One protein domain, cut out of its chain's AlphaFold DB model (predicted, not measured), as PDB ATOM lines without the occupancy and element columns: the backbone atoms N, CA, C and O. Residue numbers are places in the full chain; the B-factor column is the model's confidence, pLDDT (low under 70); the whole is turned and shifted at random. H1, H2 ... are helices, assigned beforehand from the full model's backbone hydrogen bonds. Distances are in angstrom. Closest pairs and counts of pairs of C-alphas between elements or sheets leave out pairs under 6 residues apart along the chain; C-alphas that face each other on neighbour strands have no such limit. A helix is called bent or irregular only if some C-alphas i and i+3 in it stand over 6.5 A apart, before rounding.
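Overview. This is residues 161 to 284 of the 627 residues of the protein "Histone-lysine N-methyltransferase, H3 lysine-36 specific" of Pachysolen tannophilus NRRL Y-2460 (UniProt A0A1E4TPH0). Two helical hairpins, H4 with H5 and H7 with H8, form a four-helix up-and-down bundle, and a third hairpin, H1 with H2, lies at one side of it, with H2 packed on H5. Short helices H3 and H6 lie near the end of the bundle where H4 begins. The printed part has 124 residues with eight named helices, H1 to H8 in chain order, and no named strand: the class is all helix. It is compact, with a radius of gyration of the C-alphas of 13.8 A, and spans 39 by 39 by 23 A.

Arrangement. The longest helix, H8, residues 263 to 277, touches H7, residues 249 to 259, closest at the C-alphas of Val 257 and Lys 266, 4.8 A apart. This hairpin runs opposite ways at a steep tilt of 36 degrees, only just past shallow. H8 also touches H5, residues 220 to 233, the same way at a shallow tilt of 27 degrees; the closest C-alphas, of Leu 227 and Ile 265, are 6.1 A apart. H4, residues 205 to 216, forms a hairpin with H5, opposite ways at 16 degrees, closest at the C-alphas of Ile 213 and Ile 226, 6.1 A apart. H4 touches H7 the same way at 25 degrees, the C-alphas of Ser 210 and Ile 249 coming closest at 4.8 A. H4, H5, H7 and H8 are a bundle, up and down, each running against the one before it. H2, residues 178 to 190, touches H5, closest at the C-alphas of Leu 189 and Ile 232, 5.9 A apart. H1, residues 165 to 173, and H2 form a hairpin that only just touches, with 3 pairs of C-alphas within 8 A, closest at Leu 172 and Ile 181, 6.5 A. H1 touches H3, residues 194 to 202, closest at the C-alphas of Val 165 and Ile 200, 6.6 A apart. H6, residues 242 to 246, is close to H4 but not clearly touching, the C-alphas of Tyr 206 and Ile 244 being 6.3 A apart. Every O i to N i+4 pair is within hydrogen-bond range in H1, H2, H3, H4, H6, H7 and H8; in H5 it is 8 of 10.

Along the chain. H8 begins at C-alpha 263 (44.766, 76.695, 67.939) and ends at C-alpha 277 (63.916, 73.414, 60.565), 20.8 A away. H5 is 20.3 A long and irregular, with C-alphas 221 and 224 7.7 A apart. H2 is 18.2 A long, H4 16.5 A and H7 15.4 A. H1 begins at C-alpha 165 (59.583, 100.448, 52.862).

Size, cuts and confidence. The C-alphas farthest apart, of Ser 221 and Tyr 283, are 40.5 A apart. The printed part has no cut and no long link; H5 to H6 is short, and the other links are tight. Mean pLDDT of the printed part is 91.1, with residues 175, 239 and 284 under 70.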
ATOM      1  N   SER A 161      54.947 100.533  48.072       92.00
ATOM      2  CA  SER A 161      55.963 100.813  47.061       92.00
ATOM      3  C   SER A 161      57.376 100.721  47.652       92.00
ATOM      4  O   SER A 161      57.582 100.856  48.861       92.00
ATOM      5  N   ASP A 162      58.380 100.542  46.792       88.19
ATOM      6  CA  ASP A 162      59.791 100.422  47.187       88.19
ATOM      7  C   ASP A 162      60.307 101.624  48.015       88.19
ATOM      8  O   ASP A 162      61.068 101.455  48.975       88.19
ATOM      9  N   ALA A 163      59.838 102.837  47.708       87.06
ATOM     10  CA  ALA A 163      60.243 104.060  48.405       87.06
ATOM     11  C   ALA A 163      59.665 104.172  49.831       87.06
ATOM     12  O   ALA A 163      60.226 104.873  50.679       87.06
ATOM     13  N   GLU A 164      58.547 103.498  50.108       90.88
ATOM     14  CA  GLU A 164      57.833 103.563  51.391       90.88
ATOM     15  C   GLU A 164      58.355 102.557  52.421       90.88
ATOM     16  O   GLU A 164      58.145 102.745  53.618       90.88
ATOM     17  N   VAL A 165      59.083 101.522  51.984       91.56
ATOM     18  CA  VAL A 165      59.583 100.448  52.862       91.56
ATOM     19  C   VAL A 165      60.384 101.012  54.037       91.56
ATOM     20  O   VAL A 165      60.220 100.572  55.171       91.56
ATOM     21  N   SER A 166      61.223 102.025  53.791       87.56
ATOM     22  CA  SER A 166      62.021 102.699  54.832       87.56
ATOM     23  C   SER A 166      61.159 103.304  55.937       87.56
ATOM     24  O   SER A 166      61.438 103.093  57.117       87.56
ATOM     25  N   ARG A 167      60.081 103.992  55.558       88.12
ATOM     26  CA  ARG A 167      59.156 104.663  56.475       88.12
ATOM     27  C   ARG A 167      58.341 103.654  57.277       88.12
ATOM     28  O   ARG A 167      58.288 103.771  58.497       88.12
ATOM     29  N   VAL A 168      57.796 102.627  56.620       92.75
ATOM     30  CA  VAL A 168      57.009 101.566  57.275       92.75
ATOM     31  C   VAL A 168      57.840 100.809  58.307       92.75
ATOM     32  O   VAL A 168      57.426 100.675  59.456       92.75
ATOM     33  N   MET A 169      59.037 100.356  57.931       91.12
ATOM     34  CA  MET A 169      59.890  99.588  58.844       91.12
ATOM     35  C   MET A 169      60.410 100.444  60.002       91.12
ATOM     36  O   MET A 169      60.465  99.970  61.133       91.12
ATOM     37  N   SER A 170      60.727 101.719  59.748       86.56
ATOM     38  CA  SER A 170      61.118 102.656  60.810       86.56
ATOM     39  C   SER A 170      59.971 102.928  61.783       86.56
ATOM     40  O   SER A 170      60.207 103.034  62.984       86.56
ATOM     41  N   ALA A 171      58.732 103.024  61.291       86.62
ATOM     42  CA  ALA A 171      57.557 103.180  62.139       86.62
ATOM     43  C   ALA A 171      57.317 101.927  62.995       86.62
ATOM     44  O   ALA A 171      57.166 102.056  64.206       86.62
ATOM     45  N   LEU A 172      57.374 100.724  62.409       89.12
ATOM     46  CA  LEU A 172      57.216  99.467  63.153       89.12
ATOM     47  C   LEU A 172      58.287  99.277  64.238       89.12
ATOM     48  O   LEU A 172      57.966  98.818  65.327       89.12
ATOM     49  N   LEU A 173      59.535  99.684  63.981       82.31
ATOM     50  CA  LEU A 173      60.619  99.596  64.968       82.31
ATOM     51  C   LEU A 173      60.390 100.493  66.198       82.31
ATOM     52  O   LEU A 173      60.915 100.221  67.273       82.31
ATOM     53  N   ARG A 174      59.618 101.574  66.054       76.19
ATOM     54  CA  ARG A 174      59.348 102.549  67.122       76.19
ATOM     55  C   ARG A 174      58.216 102.122  68.068       76.19
ATOM     56  O   ARG A 174      57.810 102.956  68.869       76.19
ATOM     57  N   ASN A 175      57.710 100.886  67.968       63.88
ATOM     58  CA  ASN A 175      56.623 100.341  68.796       63.88
ATOM     59  C   ASN A 175      55.415 101.295  68.888       63.88
ATOM     60  O   ASN A 175      55.107 101.837  69.946       63.88
ATOM     61  N   GLN A 176      54.775 101.544  67.742       71.06
ATOM     62  CA  GLN A 176      53.579 102.394  67.651       71.06
ATOM     63  C   GLN A 176      52.371 101.767  68.365       71.06
ATOM     64  O   GLN A 176      52.387 100.590  68.715       71.06
ATOM     65  N   GLU A 177      51.293 102.537  68.527       82.94
ATOM     66  CA  GLU A 177      50.010 101.999  68.987       82.94
ATOM     67  C   GLU A 177      49.549 100.813  68.126       82.94
ATOM     68  O   GLU A 177      49.739 100.791  66.904       82.94
ATOM     69  N   ILE A 178      48.892  99.840  68.760       89.25
ATOM     70  CA  ILE A 178      48.487  98.575  68.132       89.25
ATOM     71  C   ILE A 178      47.620  98.774  66.884       89.25
ATOM     72  O   ILE A 178      47.731  98.032  65.909       89.25
ATOM     73  N   LEU A 179      46.801  99.828  66.869       90.12
ATOM     74  CA  LEU A 179      45.977 100.208  65.725       90.12
ATOM     75  C   LEU A 179      46.831 100.565  64.496       90.12
ATOM     76  O   LEU A 179      46.535 100.138  63.379       90.12
ATOM     77  N   ILE A 180      47.920 101.308  64.704       91.44
ATOM     78  CA  ILE A 180      48.865 101.683  63.649       91.44
ATOM     79  C   ILE A 180      49.650 100.458  63.189       91.44
ATOM     80  O   ILE A 180      49.789 100.243  61.984       91.44
ATOM     81  N   ILE A 181      50.117  99.628  64.128       93.12
ATOM     82  CA  ILE A 181      50.809  98.372  63.808       93.12
ATOM     83  C   ILE A 181      49.920  97.502  62.917       93.12
ATOM     84  O   ILE A 181      50.377  97.062  61.865       93.12
ATOM     85  N   ASN A 182      48.645  97.324  63.272       93.56
ATOM     86  CA  ASN A 182      47.683  96.560  62.481       93.56
ATOM     87  C   ASN A 182      47.593  97.054  61.033       93.56
ATOM     88  O   ASN A 182      47.675  96.252  60.104       93.56
ATOM     89  N   LYS A 183      47.494  98.372  60.828       94.94
ATOM     90  CA  LYS A 183      47.436  98.967  59.486       94.94
ATOM     91  C   LYS A 183      48.745  98.815  58.712       94.94
ATOM     92  O   LYS A 183      48.723  98.522  57.519       94.94
ATOM     93  N   LEU A 184      49.895  98.953  59.369       95.69
ATOM     94  CA  LEU A 184      51.201  98.742  58.735       95.69
ATOM     95  C   LEU A 184      51.422  97.265  58.360       95.69
ATOM     96  O   LEU A 184      51.898  96.976  57.261       95.69
ATOM     97  N   VAL A 185      51.026  96.332  59.229       95.56
ATOM     98  CA  VAL A 185      51.048  94.887  58.957       95.56
ATOM     99  C   VAL A 185      50.099  94.547  57.806       95.56
ATOM    100  O   VAL A 185      50.499  93.811  56.909       95.56
ATOM    101  N   GLU A 186      48.896  95.130  57.759       95.44
ATOM    102  CA  GLU A 186      47.947  94.989  56.642       95.44
ATOM    103  C   GLU A 186      48.575  95.439  55.312       95.44
ATOM    104  O   GLU A 186      48.517  94.714  54.318       95.44
ATOM    105  N   ARG A 187      49.267  96.586  55.289       95.75
ATOM    106  CA  ARG A 187      49.989  97.045  54.092       95.75
ATOM    107  C   ARG A 187      51.047  96.037  53.627       95.75
ATOM    108  O   ARG A 187      51.135  95.745  52.430       95.75
ATOM    109  N   ILE A 188      51.841  95.485  54.550       95.50
ATOM    110  CA  ILE A 188      52.847  94.458  54.226       95.50
ATOM    111  C   ILE A 188      52.160  93.184  53.718       95.50
ATOM    112  O   ILE A 188      52.586  92.623  52.710       95.50
ATOM    113  N   LEU A 189      51.058  92.769  54.348       95.19
ATOM    114  CA  LEU A 189      50.259  91.604  53.965       95.19
ATOM    115  C   LEU A 189      49.735  91.701  52.525       95.19
ATOM    116  O   LEU A 189      49.738  90.697  51.811       95.19
ATOM    117  N   LEU A 190      49.303  92.892  52.099       94.62
ATOM    118  CA  LEU A 190      48.797  93.165  50.748       94.62
ATOM    119  C   LEU A 190      49.902  93.185  49.678       94.62
ATOM    120  O   LEU A 190      49.610  93.112  48.485       94.62
ATOM    121  N   THR A 191      51.170  93.284  50.079       93.88
ATOM    122  CA  THR A 191      52.298  93.418  49.155       93.88
ATOM    123  C   THR A 191      52.765  92.046  48.662       93.88
ATOM    124  O   THR A 191      53.270  91.231  49.431       93.88
ATOM    125  N   GLN A 192      52.613  91.785  47.360       86.69
ATOM    126  CA  GLN A 192      53.007  90.511  46.730       86.69
ATOM    127  C   GLN A 192      54.385  90.558  46.046       86.69
ATOM    128  O   GLN A 192      54.869  89.547  45.539       86.69
ATOM    129  N   ASP A 193      55.041  91.718  46.034       90.19
ATOM    130  CA  ASP A 193      56.323  91.901  45.360       90.19
ATOM    131  C   ASP A 193      57.488  91.281  46.159       90.19
ATOM    132  O   ASP A 193      57.793  91.662  47.293       90.19
ATOM    133  N   THR A 194      58.189  90.336  45.528       89.62
ATOM    134  CA  THR A 194      59.342  89.643  46.119       89.62
ATOM    135  C   THR A 194      60.535  90.578  46.352       89.62
ATOM    136  O   THR A 194      61.296  90.387  47.304       89.62
ATOM    137  N   SER A 195      60.723  91.608  45.523       90.50
ATOM    138  CA  SER A 195      61.798  92.594  45.688       90.50
ATOM    139  C   SER A 195      61.600  93.435  46.956       90.50
ATOM    140  O   SER A 195      62.541  93.614  47.738       90.50
ATOM    141  N   ILE A 196      60.355  93.836  47.229       92.12
ATOM    142  CA  ILE A 196      59.972  94.569  48.438       92.12
ATOM    143  C   ILE A 196      60.133  93.681  49.673       92.12
ATOM    144  O   ILE A 196      60.748  94.109  50.651       92.12
ATOM    145  N   ASN A 197      59.695  92.418  49.614       91.25
ATOM    146  CA  ASN A 197      59.903  91.452  50.699       91.25
ATOM    147  C   ASN A 197      61.395  91.275  51.032       91.25
ATOM    148  O   ASN A 197      61.790  91.326  52.196       91.25
ATOM    149  N   ASN A 198      62.255  91.162  50.015       90.44
ATOM    150  CA  ASN A 198      63.707  91.124  50.210       90.44
ATOM    151  C   ASN A 198      64.243  92.391  50.895       90.44
ATOM    152  O   ASN A 198      65.144  92.311  51.736       90.44
ATOM    153  N   ARG A 199      63.709  93.568  50.555       91.56
ATOM    154  CA  ARG A 199      64.103  94.838  51.175       91.56
ATOM    155  C   ARG A 199      63.648  94.933  52.633       91.56
ATOM    156  O   ARG A 199      64.454  95.319  53.476       91.56
ATOM    157  N   ILE A 200      62.424  94.509  52.939       92.88
ATOM    158  CA  ILE A 200      61.891  94.397  54.309       92.88
ATOM    159  C   ILE A 200      62.808  93.512  55.165       92.88
ATOM    160  O   ILE A 200      63.251  93.924  56.237       92.88
ATOM    161  N   ILE A 201      63.195  92.336  54.659       90.75
ATOM    162  CA  ILE A 201      64.111  91.416  55.358       90.75
ATOM    163  C   ILE A 201      65.478  92.064  55.618       90.75
ATOM    164  O   ILE A 201      66.064  91.879  56.690       90.75
ATOM    165  N   ARG A 202      66.009  92.829  54.653       88.88
ATOM    166  CA  ARG A 202      67.280  93.554  54.823       88.88
ATOM    167  C   ARG A 202      67.194  94.608  55.925       88.88
ATOM    168  O   ARG A 202      68.174  94.772  56.645       88.88
ATOM    169  N   MET A 203      66.044  95.258  56.088       87.00
ATOM    170  CA  MET A 203      65.791  96.264  57.124       87.00
ATOM    171  C   MET A 203      65.168  95.653  58.382       87.00
ATOM    172  O   MET A 203      64.142  96.117  58.871       87.00
ATOM    173  N   HIS A 204      65.804  94.602  58.901       88.81
ATOM    174  CA  HIS A 204      65.455  93.980  60.182       88.81
ATOM    175  C   HIS A 204      64.065  93.321  60.247       88.81
ATOM    176  O   HIS A 204      63.564  93.080  61.339       88.81
ATOM    177  N   GLY A 205      63.460  92.948  59.112       92.62
ATOM    178  CA  GLY A 205      62.112  92.358  59.066       92.62
ATOM    179  C   GLY A 205      61.858  91.234  60.078       92.62
ATOM    180  O   GLY A 205      60.910  91.318  60.852       92.62
ATOM    181  N   TYR A 206      62.729  90.218  60.136       93.94
ATOM    182  CA  TYR A 206      62.574  89.102  61.082       93.94
ATOM    183  C   TYR A 206      62.702  89.514  62.552       93.94
ATOM    184  O   TYR A 206      62.069  88.909  63.407       93.94
ATOM    185  N   GLU A 207      63.527  90.511  62.855       92.06
ATOM    186  CA  GLU A 207      63.725  91.017  64.216       92.06
ATOM    187  C   GLU A 207      62.514  91.836  64.664       92.06
ATOM    188  O   GLU A 207      61.963  91.583  65.730       92.06
ATOM    189  N   ILE A 208      62.025  92.727  63.800       94.06
ATOM    190  CA  ILE A 208      60.821  93.521  64.059       94.06
ATOM    191  C   ILE A 208      59.611  92.605  64.261       94.06
ATOM    192  O   ILE A 208      58.917  92.731  65.263       94.06
ATOM    193  N   PHE A 209      59.381  91.639  63.365       95.38
ATOM    194  CA  PHE A 209      58.251  90.712  63.501       95.38
ATOM    195  C   PHE A 209      58.396  89.792  64.719       95.38
ATOM    196  O   PHE A 209      57.393  89.465  65.346       95.38
ATOM    197  N   SER A 210      59.624  89.426  65.102       95.25
ATOM    198  CA  SER A 210      59.870  88.693  66.347       95.25
ATOM    199  C   SER A 210      59.404  89.488  67.564       95.25
ATOM    200  O   SER A 210      58.713  88.938  68.417       95.25
ATOM    201  N   THR A 211      59.765  90.770  67.645       93.50
ATOM    202  CA  THR A 211      59.361  91.661  68.742       93.50
ATOM    203  C   THR A 211      57.853  91.900  68.734       93.50
ATOM    204  O   THR A 211      57.208  91.728  69.762       93.50
ATOM    205  N   LEU A 212      57.264  92.182  67.566       94.38
ATOM    206  CA  LEU A 212      55.817  92.377  67.430       94.38
ATOM    207  C   LEU A 212      55.022  91.165  67.916       94.38
ATOM    208  O   LEU A 212      54.040  91.334  68.636       94.38
ATOM    209  N   ILE A 213      55.438  89.952  67.542       95.50
ATOM    210  CA  ILE A 213      54.774  88.734  68.008       95.50
ATOM    211  C   ILE A 213      54.979  88.591  69.513       95.50
ATOM    212  O   ILE A 213      53.995  88.470  70.236       95.50
ATOM    213  N   LYS A 214      56.230  88.667  69.988       94.56
ATOM    214  CA  LYS A 214      56.592  88.508  71.405       94.56
ATOM    215  C   LYS A 214      55.776  89.415  72.330       94.56
ATOM    216  O   LYS A 214      55.312  88.946  73.365       94.56
ATOM    217  N   ASP A 215      55.604  90.675  71.950       92.31
ATOM    218  CA  ASP A 215      54.995  91.687  72.811       92.31
ATOM    219  C   ASP A 215      53.458  91.624  72.806       92.31
ATOM    220  O   ASP A 215      52.830  92.092  73.751       92.31
ATOM    221  N   ASN A 216      52.840  91.019  71.781       93.00
ATOM    222  CA  ASN A 216      51.392  91.127  71.559       93.00
ATOM    223  C   ASN A 216      50.631  89.792  71.538       93.00
ATOM    224  O   ASN A 216      49.403  89.815  71.572       93.00
ATOM    225  N   TRP A 217      51.302  88.633  71.500       94.19
ATOM    226  CA  TRP A 217      50.621  87.338  71.319       94.19
ATOM    227  C   TRP A 217      49.728  86.900  72.489       94.19
ATOM    228  O   TRP A 217      48.833  86.082  72.295       94.19
ATOM    229  N   LYS A 218      49.964  87.423  73.698       92.69
ATOM    230  CA  LYS A 218      49.190  87.070  74.903       92.69
ATOM    231  C   LYS A 218      47.814  87.734  74.951       92.69
ATOM    232  O   LYS A 218      46.918  87.238  75.630       92.69
ATOM    233  N   ASP A 219      47.648  88.860  74.264       92.12
ATOM    234  CA  ASP A 219      46.385  89.587  74.225       92.12
ATOM    235  C   ASP A 219      45.487  89.026  73.115       92.12
ATOM    236  O   ASP A 219      45.786  89.138  71.924       92.12
ATOM    237  N   LYS A 220      44.347  88.450  73.513       90.75
ATOM    238  CA  LYS A 220      43.384  87.819  72.597       90.75
ATOM    239  C   LYS A 220      42.820  88.800  71.565       90.75
ATOM    240  O   LYS A 220      42.432  88.366  70.480       90.75
ATOM    241  N   SER A 221      42.797  90.104  71.859       90.75
ATOM    242  CA  SER A 221      42.357  91.126  70.901       90.75
ATOM    243  C   SER A 221      43.299  91.259  69.694       90.75
ATOM    244  O   SER A 221      42.866  91.660  68.613       90.75
ATOM    245  N   ASN A 222      44.555  90.824  69.833       93.19
ATOM    246  CA  ASN A 222      45.592  90.934  68.809       93.19
ATOM    247  C   ASN A 222      45.751  89.675  67.950       93.19
ATOM    248  O   ASN A 222      46.588  89.657  67.046       93.19
ATOM    249  N   ASN A 223      44.942  88.635  68.170       94.31
ATOM    250  CA  ASN A 223      45.075  87.348  67.480       94.31
ATOM    251  C   ASN A 223      45.143  87.486  65.948       94.31
ATOM    252  O   ASN A 223      46.006  86.881  65.311       94.31
ATOM    253  N   GLN A 224      44.296  88.332  65.351       94.38
ATOM    254  CA  GLN A 224      44.299  88.554  63.901       94.38
ATOM    255  C   GLN A 224      45.606  89.190  63.407       94.38
ATOM    256  O   GLN A 224      46.115  88.822  62.347       94.38
ATOM    257  N   MET A 225      46.169  90.127  64.174       95.00
ATOM    258  CA  MET A 225      47.463  90.733  63.863       95.00
ATOM    259  C   MET A 225      48.563  89.672  63.844       95.00
ATOM    260  O   MET A 225      49.373  89.636  62.920       95.00
ATOM    261  N   ILE A 226      48.573  88.792  64.847       96.81
ATOM    262  CA  ILE A 226      49.566  87.723  64.972       96.81
ATOM    263  C   ILE A 226      49.446  86.745  63.803       96.81
ATOM    264  O   ILE A 226      50.453  86.442  63.167       96.81
ATOM    265  N   LEU A 227      48.230  86.319  63.450       97.12
ATOM    266  CA  LEU A 227      47.988  85.477  62.273       97.12
ATOM    267  C   LEU A 227      48.474  86.146  60.980       97.12
ATOM    268  O   LEU A 227      49.140  85.504  60.165       97.12
ATOM    269  N   ASN A 228      48.221  87.448  60.813       96.69
ATOM    270  CA  ASN A 228      48.733  88.211  59.675       96.69
ATOM    271  C   ASN A 228      50.270  88.227  59.660       96.69
ATOM    272  O   ASN A 228      50.868  88.004  58.607       96.69
ATOM    273  N   CYS A 229      50.916  88.427  60.812       96.88
ATOM    274  CA  CYS A 229      52.370  88.362  60.940       96.88
ATOM    275  C   CYS A 229      52.923  86.989  60.537       96.88
ATOM    276  O   CYS A 229      53.855  86.917  59.736       96.88
ATOM    277  N   LEU A 230      52.326  85.901  61.031       96.69
ATOM    278  CA  LEU A 230      52.720  84.534  60.683       96.69
ATOM    279  C   LEU A 230      52.557  84.271  59.179       96.69
ATOM    280  O   LEU A 230      53.466  83.746  58.541       96.69
ATOM    281  N   HIS A 231      51.456  84.725  58.578       95.31
ATOM    282  CA  HIS A 231      51.220  84.596  57.140       95.31
ATOM    283  C   HIS A 231      52.163  85.459  56.276       95.31
ATOM    284  O   HIS A 231      52.416  85.144  55.113       95.31
ATOM    285  N   ILE A 232      52.695  86.564  56.798       95.25
ATOM    286  CA  ILE A 232      53.753  87.325  56.113       95.25
ATOM    287  C   ILE A 232      55.063  86.532  56.146       95.25
ATOM    288  O   ILE A 232      55.731  86.400  55.119       95.25
ATOM    289  N   LEU A 233      55.404  85.957  57.301       94.75
ATOM    290  CA  LEU A 233      56.636  85.189  57.492       94.75
ATOM    291  C   LEU A 233      56.703  83.937  56.606       94.75
ATOM    292  O   LEU A 233      57.795  83.570  56.164       94.75
ATOM    293  N   THR A 234      55.564  83.312  56.279       91.56
ATOM    294  CA  THR A 234      55.527  82.185  55.330       91.56
ATOM    295  C   THR A 234      55.865  82.597  53.894       91.56
ATOM    296  O   THR A 234      56.334  81.761  53.125       91.56
ATOM    297  N   ARG A 235      55.669  83.866  53.514       88.25
ATOM    298  CA  ARG A 235      55.883  84.363  52.140       88.25
ATOM    299  C   ARG A 235      57.270  84.938  51.884       88.25
ATOM    300  O   ARG A 235      57.650  85.149  50.733       88.25
ATOM    301  N   TRP A 236      58.027  85.227  52.932       89.44
ATOM    302  CA  TRP A 236      59.365  85.782  52.788       89.44
ATOM    303  C   TRP A 236      60.346  84.758  52.195       89.44
ATOM    304  O   TRP A 236      60.325  83.603  52.612       89.44
ATOM    305  N   PRO A 237      61.210  85.150  51.236       77.44
ATOM    306  CA  PRO A 237      62.121  84.231  50.550       77.44
ATOM    307  C   PRO A 237      63.089  83.516  51.508       77.44
ATOM    308  O   PRO A 237      63.843  84.151  52.249       77.44
ATOM    309  N   LYS A 238      63.104  82.177  51.450       72.69
ATOM    310  CA  LYS A 238      63.753  81.280  52.431       72.69
ATOM    311  C   LYS A 238      65.075  80.698  51.924       72.69
ATOM    312  O   LYS A 238      65.256  79.492  51.858       72.69
ATOM    313  N   MET A 239      66.023  81.557  51.550       67.31
ATOM    314  CA  MET A 239      67.315  81.099  51.004       67.31
ATOM    315  C   MET A 239      68.193  80.365  52.035       67.31
ATOM    316  O   MET A 239      68.852  79.387  51.704       67.31
ATOM    317  N   THR A 240      68.274  80.875  53.270       82.12
ATOM    318  CA  THR A 240      69.181  80.365  54.321       82.12
ATOM    319  C   THR A 240      68.599  80.646  55.703       82.12
ATOM    320  O   THR A 240      67.915  81.658  55.882       82.12
ATOM    321  N   LYS A 241      68.933  79.820  56.698       87.44
ATOM    322  CA  LYS A 241      68.408  79.954  58.068       87.44
ATOM    323  C   LYS A 241      69.006  81.124  58.876       87.44
ATOM    324  O   LYS A 241      68.431  81.571  59.863       87.44
ATOM    325  N   ASN A 242      70.116  81.713  58.423       88.62
ATOM    326  CA  ASN A 242      70.904  82.686  59.193       88.62
ATOM    327  C   ASN A 242      70.108  83.871  59.759       88.62
ATOM    328  O   ASN A 242      70.294  84.232  60.919       88.62
ATOM    329  N   LYS A 243      69.266  84.516  58.940       87.75
ATOM    330  CA  LYS A 243      68.514  85.711  59.360       87.75
ATOM    331  C   LYS A 243      67.435  85.375  60.390       87.75
ATOM    332  O   LYS A 243      67.277  86.138  61.340       87.75
ATOM    333  N   ILE A 244      66.785  84.224  60.222       90.94
ATOM    334  CA  ILE A 244      65.769  83.679  61.128       90.94
ATOM    335  C   ILE A 244      66.406  83.376  62.489       90.94
ATOM    336  O   ILE A 244      65.969  83.897  63.510       90.94
ATOM    337  N   SER A 245      67.505  82.622  62.516       89.44
ATOM    338  CA  SER A 245      68.152  82.298  63.791       89.44
ATOM    339  C   SER A 245      68.771  83.531  64.458       89.44
ATOM    340  O   SER A 245      68.691  83.671  65.677       89.44
ATOM    341  N   SER A 246      69.318  84.484  63.687       88.12
ATOM    342  CA  SER A 246      69.885  85.720  64.253       88.12
ATOM    343  C   SER A 246      68.850  86.630  64.921       88.12
ATOM    344  O   SER A 246      69.201  87.337  65.861       88.12
ATOM    345  N   SER A 247      67.589  86.605  64.472       91.44
ATOM    346  CA  SER A 247      66.519  87.404  65.080       91.44
ATOM    347  C   SER A 247      65.912  86.757  66.325       91.44
ATOM    348  O   SER A 247      65.103  87.391  66.994       91.44
ATOM    349  N   LYS A 248      66.284  85.505  66.637       92.56
ATOM    350  CA  LYS A 248      65.728  84.699  67.740       92.56
ATOM    351  C   LYS A 248      64.213  84.470  67.654       92.56
ATOM    352  O   LYS A 248      63.599  84.077  68.646       92.56
ATOM    353  N   ILE A 249      63.621  84.643  66.473       95.25
ATOM    354  CA  ILE A 249      62.176  84.481  66.270       95.25
ATOM    355  C   ILE A 249      61.701  83.050  66.541       95.25
ATOM    356  O   ILE A 249      60.615  82.857  67.069       95.25
ATOM    357  N   GLU A 250      62.544  82.045  66.284       95.56
ATOM    358  CA  GLU A 250      62.240  80.640  66.592       95.56
ATOM    359  C   GLU A 250      61.940  80.441  68.085       95.56
ATOM    360  O   GLU A 250      61.009  79.724  68.441       95.56
ATOM    361  N   SER A 251      62.679  81.111  68.975       95.25
ATOM    362  CA  SER A 251      62.433  81.029  70.419       95.25
ATOM    363  C   SER A 251      61.090  81.643  70.802       95.25
ATOM    364  O   SER A 251      60.418  81.114  71.682       95.25
ATOM    365  N   VAL A 252      60.705  82.745  70.154       96.88
ATOM    366  CA  VAL A 252      59.413  83.402  70.390       96.88
ATOM    367  C   VAL A 252      58.274  82.504  69.922       96.88
ATOM    368  O   VAL A 252      57.308  82.324  70.649       96.88
ATOM    369  N   LEU A 253      58.392  81.889  68.744       96.88
ATOM    370  CA  LEU A 253      57.349  81.002  68.231       96.88
ATOM    371  C   LEU A 253      57.204  79.720  69.053       96.88
ATOM    372  O   LEU A 253      56.084  79.269  69.252       96.88
ATOM    373  N   ASN A 254      58.298  79.161  69.577       97.00
ATOM    374  CA  ASN A 254      58.212  78.034  70.509       97.00
ATOM    375  C   ASN A 254      57.467  78.418  71.801       97.00
ATOM    376  O   ASN A 254      56.635  77.651  72.274       97.00
ATOM    377  N   ASP A 255      57.727  79.612  72.348       96.50
ATOM    378  CA  ASP A 255      56.985  80.136  73.504       96.50
ATOM    379  C   ASP A 255      55.486  80.283  73.185       96.50
ATOM    380  O   ASP A 255      54.640  79.806  73.940       96.50
ATOM    381  N   VAL A 256      55.158  80.842  72.015       96.06
ATOM    382  CA  VAL A 256      53.775  80.963  71.530       96.06
ATOM    383  C   VAL A 256      53.099  79.594  71.422       96.06
ATOM    384  O   VAL A 256      52.002  79.427  71.938       96.06
ATOM    385  N   VAL A 257      53.735  78.602  70.790       96.50
ATOM    386  CA  VAL A 257      53.156  77.258  70.594       96.50
ATOM    387  C   VAL A 257      52.852  76.560  71.921       96.50
ATOM    388  O   VAL A 257      51.828  75.885  72.037       96.50
ATOM    389  N   ASN A 258      53.721  76.730  72.917       95.12
ATOM    390  CA  ASN A 258      53.578  76.068  74.212       95.12
ATOM    391  C   ASN A 258      52.527  76.724  75.112       95.12
ATOM    392  O   ASN A 258      51.952  76.043  75.956       95.12
ATOM    393  N   ASN A 259      52.293  78.028  74.947       95.00
ATOM    394  CA  ASN A 259      51.548  78.823  75.921       95.00
ATOM    395  C   ASN A 259      50.307  79.534  75.351       95.00
ATOM    396  O   ASN A 259      49.625  80.234  76.097       95.00
ATOM    397  N   THR A 260      50.007  79.412  74.053       93.56
ATOM    398  CA  THR A 260      48.799  80.008  73.462       93.56
ATOM    399  C   THR A 260      47.582  79.086  73.568       93.56
ATOM    400  O   THR A 260      47.667  77.891  73.288       93.56
ATOM    401  N   ASP A 261      46.428  79.674  73.891       91.12
ATOM    402  CA  ASP A 261      45.120  79.004  73.839       91.12
ATOM    403  C   ASP A 261      44.530  78.975  72.413       91.12
ATOM    404  O   ASP A 261      43.478  78.383  72.180       91.12
ATOM    405  N   ASN A 262      45.130  79.704  71.463       94.38
ATOM    406  CA  ASN A 262      44.593  79.853  70.114       94.38
ATOM    407  C   ASN A 262      45.181  78.789  69.175       94.38
ATOM    408  O   ASN A 262      46.337  78.883  68.759       94.38
ATOM    409  N   GLU A 263      44.356  77.811  68.799       95.06
ATOM    410  CA  GLU A 263      44.766  76.695  67.939       95.06
ATOM    411  C   GLU A 263      45.222  77.132  66.537       95.06
ATOM    412  O   GLU A 263      46.154  76.546  65.989       95.06
ATOM    413  N   GLU A 264      44.658  78.199  65.963       96.31
ATOM    414  CA  GLU A 264      45.097  78.698  64.651       96.31
ATOM    415  C   GLU A 264      46.517  79.271  64.720       96.31
ATOM    416  O   GLU A 264      47.362  78.964  63.876       96.31
ATOM    417  N   ILE A 265      46.806  80.070  65.753       96.50
ATOM    418  CA  ILE A 265      48.140  80.645  65.986       96.50
ATOM    419  C   ILE A 265      49.145  79.536  66.295       96.50
ATOM    420  O   ILE A 265      50.267  79.557  65.777       96.50
ATOM    421  N   LYS A 266      48.744  78.555  67.108       97.00
ATOM    422  CA  LYS A 266      49.565  77.398  67.466       97.00
ATOM    423  C   LYS A 266      49.923  76.567  66.238       97.00
ATOM    424  O   LYS A 266      51.101  76.269  66.027       97.00
ATOM    425  N   GLN A 267      48.940  76.258  65.392       96.88
ATOM    426  CA  GLN A 267      49.149  75.496  64.165       96.88
ATOM    427  C   GLN A 267      50.013  76.273  63.166       96.88
ATOM    428  O   GLN A 267      50.975  75.724  62.628       96.88
ATOM    429  N   ALA A 268      49.719  77.557  62.940       96.56
ATOM    430  CA  ALA A 268      50.485  78.396  62.021       96.56
ATOM    431  C   ALA A 268      51.950  78.550  62.466       96.56
ATOM    432  O   ALA A 268      52.859  78.441  61.641       96.56
ATOM    433  N   SER A 269      52.190  78.738  63.767       96.81
ATOM    434  CA  SER A 269      53.541  78.829  64.335       96.81
ATOM    435  C   SER A 269      54.291  77.499  64.237       96.81
ATOM    436  O   SER A 269      55.456  77.486  63.841       96.81
ATOM    437  N   SER A 270      53.620  76.378  64.524       96.69
ATOM    438  CA  SER A 270      54.204  75.033  64.413       96.69
ATOM    439  C   SER A 270      54.607  74.709  62.974       96.69
ATOM    440  O   SER A 270      55.729  74.268  62.735       96.69
ATOM    441  N   ASN A 271      53.738  75.003  62.001       95.88
ATOM    442  CA  ASN A 271      54.033  74.801  60.581       95.88
ATOM    443  C   ASN A 271      55.265  75.603  60.139       95.88
ATOM    444  O   ASN A 271      56.129  75.082  59.436       95.88
ATOM    445  N   LEU A 272      55.365  76.860  60.581       95.25
ATOM    446  CA  LEU A 272      56.491  77.729  60.253       95.25
ATOM    447  C   LEU A 272      57.809  77.215  60.857       95.25
ATOM    448  O   LEU A 272      58.840  77.241  60.192       95.25
ATOM    449  N   LEU A 273      57.775  76.723  62.102       95.44
ATOM    450  CA  LEU A 273      58.936  76.129  62.770       95.44
ATOM    451  C   LEU A 273      59.418  74.857  62.066       95.44
ATOM    452  O   LEU A 273      60.626  74.694  61.884       95.44
ATOM    453  N   VAL A 274      58.496  73.990  61.636       94.31
ATOM    454  CA  VAL A 274      58.825  72.792  60.849       94.31
ATOM    455  C   VAL A 274      59.509  73.199  59.548       94.31
ATOM    456  O   VAL A 274      60.627  72.764  59.286       94.31
ATOM    457  N   GLU A 275      58.917  74.120  58.790       91.31
ATOM    458  CA  GLU A 275      59.490  74.583  57.525       91.31
ATOM    459  C   GLU A 275      60.872  75.240  57.711       91.31
ATOM    460  O   GLU A 275      61.793  75.044  56.919       91.31
ATOM    461  N   TRP A 276      61.068  76.001  58.790       93.19
ATOM    462  CA  TRP A 276      62.361  76.617  59.098       93.19
ATOM    463  C   TRP A 276      63.408  75.632  59.623       93.19
ATOM    464  O   TRP A 276      64.606  75.926  59.556       93.19
ATOM    465  N   SER A 277      62.996  74.472  60.136       90.31
ATOM    466  CA  SER A 277      63.916  73.414  60.565       90.31
ATOM    467  C   SER A 277      64.617  72.738  59.381       90.31
ATOM    468  O   SER A 277      65.773  72.339  59.507       90.31
ATOM    469  N   GLU A 278      63.969  72.714  58.213       90.75
ATOM    470  CA  GLU A 278      64.509  72.152  56.968       90.75
ATOM    471  C   GLU A 278      65.568  73.059  56.311       90.75
ATOM    472  O   GLU A 278      66.353  72.622  55.462       90.75
ATOM    473  N   LEU A 279      65.634  74.336  56.708       90.06
ATOM    474  CA  LEU A 279      66.567  75.309  56.143       90.06
ATOM    475  C   LEU A 279      67.989  75.118  56.682       90.06
ATOM    476  O   LEU A 279      68.242  75.113  57.887       90.06
ATOM    477  N   LYS A 280      68.965  75.076  55.771       87.38
ATOM    478  CA  LYS A 280      70.387  74.980  56.127       87.38
ATOM    479  C   LYS A 280      70.949  76.332  56.581       87.38
ATOM    480  O   LYS A 280      70.633  77.391  56.026       87.38
ATOM    481  N   MET A 281      71.841  76.289  57.572       85.62
ATOM    482  CA  MET A 281      72.702  77.422  57.921       85.62
ATOM    483  C   MET A 281      73.740  77.616  56.814       85.62
ATOM    484  O   MET A 281      74.416  76.669  56.419       85.62
ATOM    485  N   ALA A 282      73.883  78.842  56.318       78.75
ATOM    486  CA  ALA A 282      74.916  79.172  55.345       78.75
ATOM    487  C   ALA A 282      76.108  79.805  56.061       78.75
ATOM    488  O   ALA A 282      75.967  80.815  56.751       78.75
ATOM    489  N   TYR A 283      77.304  79.255  55.887       77.31
ATOM    490  CA  TYR A 283      78.500  79.891  56.423       77.31
ATOM    491  C   TYR A 283      78.779  81.193  55.664       77.31
ATOM    492  O   TYR A 283      79.034  81.188  54.459       77.31
ATOM    493  N   ARG A 284      78.712  82.332  56.361       66.62
ATOM    494  CA  ARG A 284      79.086  83.630  55.795       66.62
ATOM    495  C   ARG A 284      80.522  83.912  56.194       66.62
ATOM    496  O   ARG A 284      80.783  84.145  57.369       66.62
TER     497      ARG A 284